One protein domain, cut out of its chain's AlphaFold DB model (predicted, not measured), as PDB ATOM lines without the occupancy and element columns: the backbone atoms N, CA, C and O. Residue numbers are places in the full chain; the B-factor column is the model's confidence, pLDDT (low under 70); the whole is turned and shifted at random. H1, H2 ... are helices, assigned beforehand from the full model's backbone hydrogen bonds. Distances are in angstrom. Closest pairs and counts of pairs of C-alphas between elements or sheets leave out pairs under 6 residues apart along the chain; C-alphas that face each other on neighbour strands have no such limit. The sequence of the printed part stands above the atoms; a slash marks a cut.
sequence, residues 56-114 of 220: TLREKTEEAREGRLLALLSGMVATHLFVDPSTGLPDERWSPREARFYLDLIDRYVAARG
ATOM      1  N   THR A  56     170.148 134.877 198.598       76.75
ATOM      2  CA  THR A  56     170.540 133.507 198.209       76.75
ATOM      3  C   THR A  56     169.706 132.429 198.899       76.75
ATOM      4  O   THR A  56     169.375 131.412 198.293       76.75
ATOM      5  N   LEU A  57     169.310 132.654 200.157       75.19
ATOM      6  CA  LEU A  57     168.426 131.748 200.886       75.19
ATOM      7  C   LEU A  57     167.034 131.695 200.254       75.19
ATOM      8  O   LEU A  57     166.505 130.602 200.062       75.19
ATOM      9  N   ARG A  58     166.458 132.852 199.898       73.94
ATOM     10  CA  ARG A  58     165.149 132.914 199.228       73.94
ATOM     11  C   ARG A  58     165.166 132.176 197.894       73.94
ATOM     12  O   ARG A  58     164.338 131.292 197.694       73.94
ATOM     13  N   GLU A  59     166.159 132.453 197.057       79.50
ATOM     14  CA  GLU A  59     166.321 131.802 195.754       79.50
ATOM     15  C   GLU A  59     166.437 130.276 195.893       79.50
ATOM     16  O   GLU A  59     165.698 129.530 195.255       79.50
ATOM     17  N   LYS A  60     167.247 129.795 196.846       78.56
ATOM     18  CA  LYS A  60     167.372 128.359 197.138       78.56
ATOM     19  C   LYS A  60     166.061 127.731 197.622       78.56
ATOM     20  O   LYS A  60     165.766 126.576 197.314       78.56
ATOM     21  N   THR A  61     165.266 128.456 198.415       82.06
ATOM     22  CA  THR A  61     163.956 127.949 198.853       82.06
ATOM     23  C   THR A  61     162.935 127.895 197.723       82.06
ATOM     24  O   THR A  61     162.128 126.965 197.702       82.06
ATOM     25  N   GLU A  62     162.972 128.846 196.792       82.38
ATOM     26  CA  GLU A  62     162.116 128.861 195.605       82.38
ATOM     27  C   GLU A  62     162.479 127.714 194.661       82.38
ATOM     28  O   GLU A  62     161.602 126.930 194.300       82.38
ATOM     29  N   GLU A  63     163.769 127.515 194.384       82.50
ATOM     30  CA  GLU A  63     164.268 126.384 193.594       82.50
ATOM     31  C   GLU A  63     163.840 125.036 194.204       82.50
ATOM     32  O   GLU A  63     163.360 124.140 193.510       82.50
ATOM     33  N   ALA A  64     163.901 124.899 195.532       82.88
ATOM     34  CA  ALA A  64     163.444 123.691 196.217       82.88
ATOM     35  C   ALA A  64     161.915 123.491 196.171       82.88
ATOM     36  O   ALA A  64     161.436 122.358 196.292       82.88
ATOM     37  N   ARG A  65     161.116 124.560 196.080       84.50
ATOM     38  CA  ARG A  65     159.651 124.462 195.912       84.50
ATOM     39  C   ARG A  65     159.300 124.085 194.484       84.50
ATOM     40  O   ARG A  65     158.482 123.194 194.278       84.50
ATOM     41  N   GLU A  66     159.973 124.697 193.522       84.88
ATOM     42  CA  GLU A  66     159.859 124.349 192.115       84.88
ATOM     43  C   GLU A  66     160.222 122.890 191.862       84.88
ATOM     44  O   GLU A  66     159.426 122.162 191.273       84.88
ATOM     45  N   GLY A  67     161.386 122.447 192.344       82.00
ATOM     46  CA  GLY A  67     161.825 121.065 192.186       82.00
ATOM     47  C   GLY A  67     160.796 120.082 192.743       82.00
ATOM     48  O   GLY A  67     160.536 119.051 192.131       82.00
ATOM     49  N   ARG A  68     160.129 120.433 193.851       84.94
ATOM     50  CA  ARG A  68     159.034 119.635 194.422       84.94
ATOM     51  C   ARG A  68     157.774 119.639 193.565       84.94
ATOM     52  O   ARG A  68     157.174 118.581 193.410       84.94
ATOM     53  N   LEU A  69     157.375 120.777 193.000       83.44
ATOM     54  CA  LEU A  69     156.218 120.840 192.106       83.44
ATOM     55  C   LEU A  69     156.458 120.036 190.826       83.44
ATOM     56  O   LEU A  69     155.608 119.245 190.429       83.44
ATOM     57  N   LEU A  70     157.624 120.197 190.200       84.25
ATOM     58  CA  LEU A  70     157.979 119.454 188.994       84.25
ATOM     59  C   LEU A  70     158.129 117.960 189.280       84.25
ATOM     60  O   LEU A  70     157.659 117.157 188.483       84.25
ATOM     61  N   ALA A  71     158.712 117.578 190.421       82.00
ATOM     62  CA  ALA A  71     158.764 116.184 190.860       82.00
ATOM     63  C   ALA A  71     157.369 115.606 191.137       82.00
ATOM     64  O   ALA A  71     157.132 114.431 190.883       82.00
ATOM     65  N   LEU A  72     156.433 116.417 191.636       83.75
ATOM     66  CA  LEU A  72     155.048 116.002 191.836       83.75
ATOM     67  C   LEU A  72     154.346 115.781 190.499       83.75
ATOM     68  O   LEU A  72     153.771 114.718 190.293       83.75
ATOM     69  N   LEU A  73     154.426 116.742 189.580       78.75
ATOM     70  CA  LEU A  73     153.808 116.619 188.261       78.75
ATOM     71  C   LEU A  73     154.426 115.459 187.465       78.75
ATOM     72  O   LEU A  73     153.695 114.668 186.878       78.75
ATOM     73  N   SER A  74     155.751 115.293 187.497       76.25
ATOM     74  CA  SER A  74     156.424 114.161 186.848       76.25
ATOM     75  C   SER A  74     156.161 112.829 187.555       76.25
ATOM     76  O   SER A  74     156.021 111.804 186.895       76.25
ATOM     77  N   GLY A  75     156.022 112.825 188.881       76.00
ATOM     78  CA  GLY A  75     155.612 111.659 189.660       76.00
ATOM     79  C   GLY A  75     154.175 111.238 189.354       76.00
ATOM     80  O   GLY A  75     153.899 110.045 189.243       76.00
ATOM     81  N   MET A  76     153.271 112.197 189.137       75.81
ATOM     82  CA  MET A  76     151.924 111.930 188.637       75.81
ATOM     83  C   MET A  76     151.979 111.334 187.236       75.81
ATOM     84  O   MET A  76     151.364 110.297 187.022       75.81
ATOM     85  N   VAL A  77     152.777 111.899 186.322       73.75
ATOM     86  CA  VAL A  77     153.028 111.277 185.011       73.75
ATOM     87  C   VAL A  77     153.495 109.834 185.199       73.75
ATOM     88  O   VAL A  77     152.875 108.944 184.644       73.75
ATOM     89  N   ALA A  78     154.513 109.562 186.017       67.19
ATOM     90  CA  ALA A  78     155.030 108.208 186.235       67.19
ATOM     91  C   ALA A  78     153.987 107.245 186.834       67.19
ATOM     92  O   ALA A  78     153.890 106.094 186.411       67.19
ATOM     93  N   THR A  79     153.171 107.724 187.776       65.62
ATOM     94  CA  THR A  79     152.105 106.936 188.415       65.62
ATOM     95  C   THR A  79     150.973 106.632 187.429       65.62
ATOM     96  O   THR A  79     150.502 105.501 187.367       65.62
ATOM     97  N   HIS A  80     150.579 107.611 186.611       62.50
ATOM     98  CA  HIS A  80     149.544 107.483 185.576       62.50
ATOM     99  C   HIS A  80     150.047 106.839 184.280       62.50
ATOM    100  O   HIS A  80     149.265 106.378 183.449       62.50
ATOM    101  N   LEU A  81     151.361 106.774 184.093       62.91
ATOM    102  CA  LEU A  81     151.980 105.985 183.045       62.91
ATOM    103  C   LEU A  81     151.863 104.487 183.351       62.91
ATOM    104  O   LEU A  81     152.064 103.690 182.441       62.91
ATOM    105  N   PHE A  82     151.527 104.110 184.594       66.69
ATOM    106  CA  PHE A  82     151.427 102.725 185.053       66.69
ATOM    107  C   PHE A  82     152.584 101.863 184.527       66.69
ATOM    108  O   PHE A  82     152.393 100.716 184.148       66.69
ATOM    109  N   VAL A  83     153.789 102.432 184.444       66.81
ATOM    110  CA  VAL A  83     154.960 101.700 183.966       66.81
ATOM    111  C   VAL A  83     155.468 100.870 185.127       66.81
ATOM    112  O   VAL A  83     155.802 101.411 186.182       66.81
ATOM    113  N   ASP A  84     155.515  99.557 184.939       65.56
ATOM    114  CA  ASP A  84     156.098  98.654 185.915       65.56
ATOM    115  C   ASP A  84     157.584  99.016 186.087       65.56
ATOM    116  O   ASP A  84     158.358  98.938 185.127       65.56
ATOM    117  N   PRO A  85     158.017  99.420 187.295       65.88
ATOM    118  CA  PRO A  85     159.383  99.871 187.526       65.88
ATOM    119  C   PRO A  85     160.417  98.757 187.331       65.88
ATOM    120  O   PRO A  85     161.593  99.048 187.124       65.88
ATOM    121  N   SER A  86     160.004  97.489 187.408       72.69
ATOM    122  CA  SER A  86     160.898  96.345 187.241       72.69
ATOM    123  C   SER A  86     161.143  95.983 185.775       72.69
ATOM    124  O   SER A  86     162.229  95.509 185.439       72.69
ATOM    125  N   THR A  87     160.174  96.240 184.895       78.69
ATOM    126  CA  THR A  87     160.244  95.876 183.469       78.69
ATOM    127  C   THR A  87     160.368  97.081 182.538       78.69
ATOM    128  O   THR A  87     160.800  96.928 181.396       78.69
ATOM    129  N   GLY A  88     160.014  98.279 183.004       72.94
ATOM    130  CA  GLY A  88     159.951  99.494 182.193       72.94
ATOM    131  C   GLY A  88     158.811  99.491 181.170       72.94
ATOM    132  O   GLY A  88     158.783 100.360 180.299       72.94
ATOM    133  N   LEU A  89     157.881  98.533 181.256       78.19
ATOM    134  CA  LEU A  89     156.749  98.402 180.342       78.19
ATOM    135  C   LEU A  89     155.460  98.968 180.962       78.19
ATOM    136  O   LEU A  89     155.264  98.844 182.171       78.19
ATOM    137  N   PRO A  90     154.573  99.581 180.158       74.06
ATOM    138  CA  PRO A  90     153.253 100.003 180.621       74.06
ATOM    139  C   PRO A  90     152.371  98.800 181.011       74.06
ATOM    140  O   PRO A  90     152.277  97.829 180.264       74.06
ATOM    141  N   ASP A  91     151.719  98.887 182.172       77.69
ATOM    142  CA  ASP A  91     150.662  97.989 182.671       77.69
ATOM    143  C   ASP A  91     149.350  98.200 181.881       77.69
ATOM    144  O   ASP A  91     149.182  99.177 181.150       77.69
ATOM    145  N   GLU A  92     148.371  97.314 182.064       76.31
ATOM    146  CA  GLU A  92     147.051  97.339 181.418       76.31
ATOM    147  C   GLU A  92     146.249  98.618 181.705       76.31
ATOM    148  O   GLU A  92     145.347  98.982 180.951       76.31
ATOM    149  N   ARG A  93     146.582  99.322 182.792       75.81
ATOM    150  CA  ARG A  93     145.961 100.599 183.175       75.81
ATOM    151  C   ARG A  93     146.579 101.807 182.472       75.81
ATOM    152  O   ARG A  93     146.084 102.918 182.646       75.81
ATOM    153  N   TRP A  94     147.642 101.612 181.688       78.12
ATOM    154  CA  TRP A  94     148.311 102.694 180.980       78.12
ATOM    155  C   TRP A  94     147.357 103.456 180.062       78.12
ATOM    156  O   TRP A  94     146.738 102.901 179.153       78.12
ATOM    157  N   SER A  95     147.300 104.768 180.273       79.56
ATOM    158  CA  SER A  95     146.548 105.689 179.434       79.56
ATOM    159  C   SER A  95     147.520 106.637 178.725       79.56
ATOM    160  O   SER A  95     147.960 107.630 179.316       79.56
ATOM    161  N   PRO A  96     147.836 106.403 177.432       77.19
ATOM    162  CA  PRO A  96     148.634 107.344 176.646       77.19
ATOM    163  C   PRO A  96     148.016 108.747 176.627       77.19
ATOM    164  O   PRO A  96     148.722 109.746 176.498       77.19
ATOM    165  N   ARG A  97     146.687 108.825 176.761       80.31
ATOM    166  CA  ARG A  97     145.937 110.078 176.828       80.31
ATOM    167  C   ARG A  97     146.256 110.863 178.101       80.31
ATOM    168  O   ARG A  97     146.562 112.045 177.997       80.31
ATOM    169  N   GLU A  98     146.187 110.230 179.271       79.12
ATOM    170  CA  GLU A  98     146.499 110.894 180.548       79.12
ATOM    171  C   GLU A  98     147.964 111.313 180.609       79.12
ATOM    172  O   GLU A  98     148.275 112.437 180.992       79.12
ATOM    173  N   ALA A  99     148.866 110.447 180.146       79.56
ATOM    174  CA  ALA A  99     150.285 110.761 180.080       79.56
ATOM    175  C   ALA A  99     150.564 112.027 179.258       79.56
ATOM    176  O   ALA A  99     151.270 112.920 179.721       79.56
ATOM    177  N   ARG A 100     149.966 112.135 178.063       82.19
ATOM    178  CA  ARG A 100     150.070 113.336 177.219       82.19
ATOM    179  C   ARG A 100     149.496 114.566 177.910       82.19
ATOM    180  O   ARG A 100     150.154 115.594 177.922       82.19
ATOM    181  N   PHE A 101     148.323 114.445 178.534       85.00
ATOM    182  CA  PHE A 101     147.710 115.548 179.273       85.00
ATOM    183  C   PHE A 101     148.657 116.125 180.337       85.00
ATOM    184  O   PHE A 101     148.839 117.339 180.404       85.00
ATOM    185  N   TYR A 102     149.295 115.270 181.142       84.62
ATOM    186  CA  TYR A 102     150.218 115.733 182.175       84.62
ATOM    187  C   TYR A 102     151.533 116.282 181.606       84.62
ATOM    188  O   TYR A 102     152.044 117.266 182.137       84.62
ATOM    189  N   LEU A 103     152.067 115.699 180.527       84.88
ATOM    190  CA  LEU A 103     153.246 116.242 179.838       84.88
ATOM    191  C   LEU A 103     152.964 117.645 179.285       84.88
ATOM    192  O   LEU A 103     153.688 118.584 179.603       84.88
ATOM    193  N   ASP A 104     151.849 117.811 178.576       86.81
ATOM    194  CA  ASP A 104     151.398 119.103 178.057       86.81
ATOM    195  C   ASP A 104     151.148 120.118 179.191       86.81
ATOM    196  O   ASP A 104     151.399 121.317 179.038       86.81
ATOM    197  N   LEU A 105     150.653 119.662 180.347       88.06
ATOM    198  CA  LEU A 105     150.469 120.510 181.525       88.06
ATOM    199  C   LEU A 105     151.811 120.989 182.099       88.06
ATOM    200  O   LEU A 105     151.936 122.167 182.442       88.06
ATOM    201  N   ILE A 106     152.816 120.107 182.170       87.44
ATOM    202  CA  ILE A 106     154.184 120.459 182.580       87.44
ATOM    203  C   ILE A 106     154.778 121.473 181.599       87.44
ATOM    204  O   ILE A 106     155.327 122.486 182.030       87.44
ATOM    205  N   ASP A 107     154.622 121.257 180.295       87.00
ATOM    206  CA  ASP A 107     155.114 122.184 179.275       87.00
ATOM    207  C   ASP A 107     154.498 123.566 179.395       87.00
ATOM    208  O   ASP A 107     155.207 124.573 179.372       87.00
ATOM    209  N   ARG A 108     153.175 123.626 179.565       88.69
ATOM    210  CA  ARG A 108     152.463 124.889 179.765       88.69
ATOM    211  C   ARG A 108     152.930 125.590 181.034       88.69
ATOM    212  O   ARG A 108     153.105 126.805 181.006       88.69
ATOM    213  N   TYR A 109     153.171 124.853 182.117       88.06
ATOM    214  CA  TYR A 109     153.716 125.418 183.350       88.06
ATOM    215  C   TYR A 109     155.120 126.007 183.149       88.06
ATOM    216  O   TYR A 109     155.364 127.157 183.517       88.06
ATOM    217  N   VAL A 110     156.026 125.258 182.514       86.88
ATOM    218  CA  VAL A 110     157.397 125.710 182.223       86.88
ATOM    219  C   VAL A 110     157.384 126.935 181.304       86.88
ATOM    220  O   VAL A 110     158.074 127.922 181.579       86.88
ATOM    221  N   ALA A 111     156.552 126.922 180.262       86.62
ATOM    222  CA  ALA A 111     156.392 128.047 179.345       86.62
ATOM    223  C   ALA A 111     155.822 129.293 180.044       86.62
ATOM    224  O   ALA A 111     156.301 130.401 179.811       86.62
ATOM    225  N   ALA A 112     154.845 129.131 180.943       86.75
ATOM    226  CA  ALA A 112     154.229 130.235 181.686       86.75
ATOM    227  C   ALA A 112     155.205 130.974 182.615       86.75
ATOM    228  O   ALA A 112     154.971 132.138 182.936       86.75
ATOM    229  N   ARG A 113     156.292 130.309 183.019       84.56
ATOM    230  CA  ARG A 113     157.406 130.882 183.789       84.56
ATOM    231  C   ARG A 113     158.454 131.580 182.902       84.56
ATOM    232  O   ARG A 113     159.337 132.267 183.406       84.56
ATOM    233  N   GLY A 114     158.385 131.404 181.584       80.75
ATOM    234  CA  GLY A 114     159.406 131.877 180.647       80.75
ATOM    235  C   GLY A 114     160.555 130.888 180.420       80.75
ATOM    236  O   GLY A 114     161.601 131.283 179.908       80.75
TER     237      GLY A 114
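AT A GLANCE: This is residues 56 to 114 of the 220 residues of an uncharacterized protein of Leptospirillum ferrodiazotrophum (UniProt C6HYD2). This is a helical hairpin: the long helix H1 runs one way, a loop of residues 81 to 95 makes the turn, and the shorter H2 folds back beside H1. The first part of H1, residues 56 to 68, sticks out past the contact between the two. The printed part has 59 residues with two named helices, H1 then H2, and no named strand, and its class is all helix. It is loose, with a radius of gyration of the C-alphas of 14.2 A, and flat, spanning 46 by 24 by 11 A.

HOW THE PARTS SIT: H1, residues 56 to 80, touches H2, residues 96 to 112, with its residues 70 to 80 alone. The closest C-alphas of the two are those of Val 77 and Ala 99, 5.7 A apart. The helices run opposite ways at a shallow tilt of 17 degrees, a helical hairpin. In H1 and H2 every O i to N i+4 pair is within hydrogen-bond range.

IN THESE COORDINATES: H1 begins at C-alpha 56, (170.540, 133.507, 198.209), and is 35.7 A long from first to last C-alpha. H2 is 24.1 A long and ends at C-alpha 112, (154.229, 130.235, 181.686).

THE WHOLE: The C-alphas farthest apart, those of Thr 56 and Glu 92, are 46.3 A apart. The printed part has no cut. The link from H1 to H2, 15 residues, is long. The pLDDT is under 70 at residues 78 to 85.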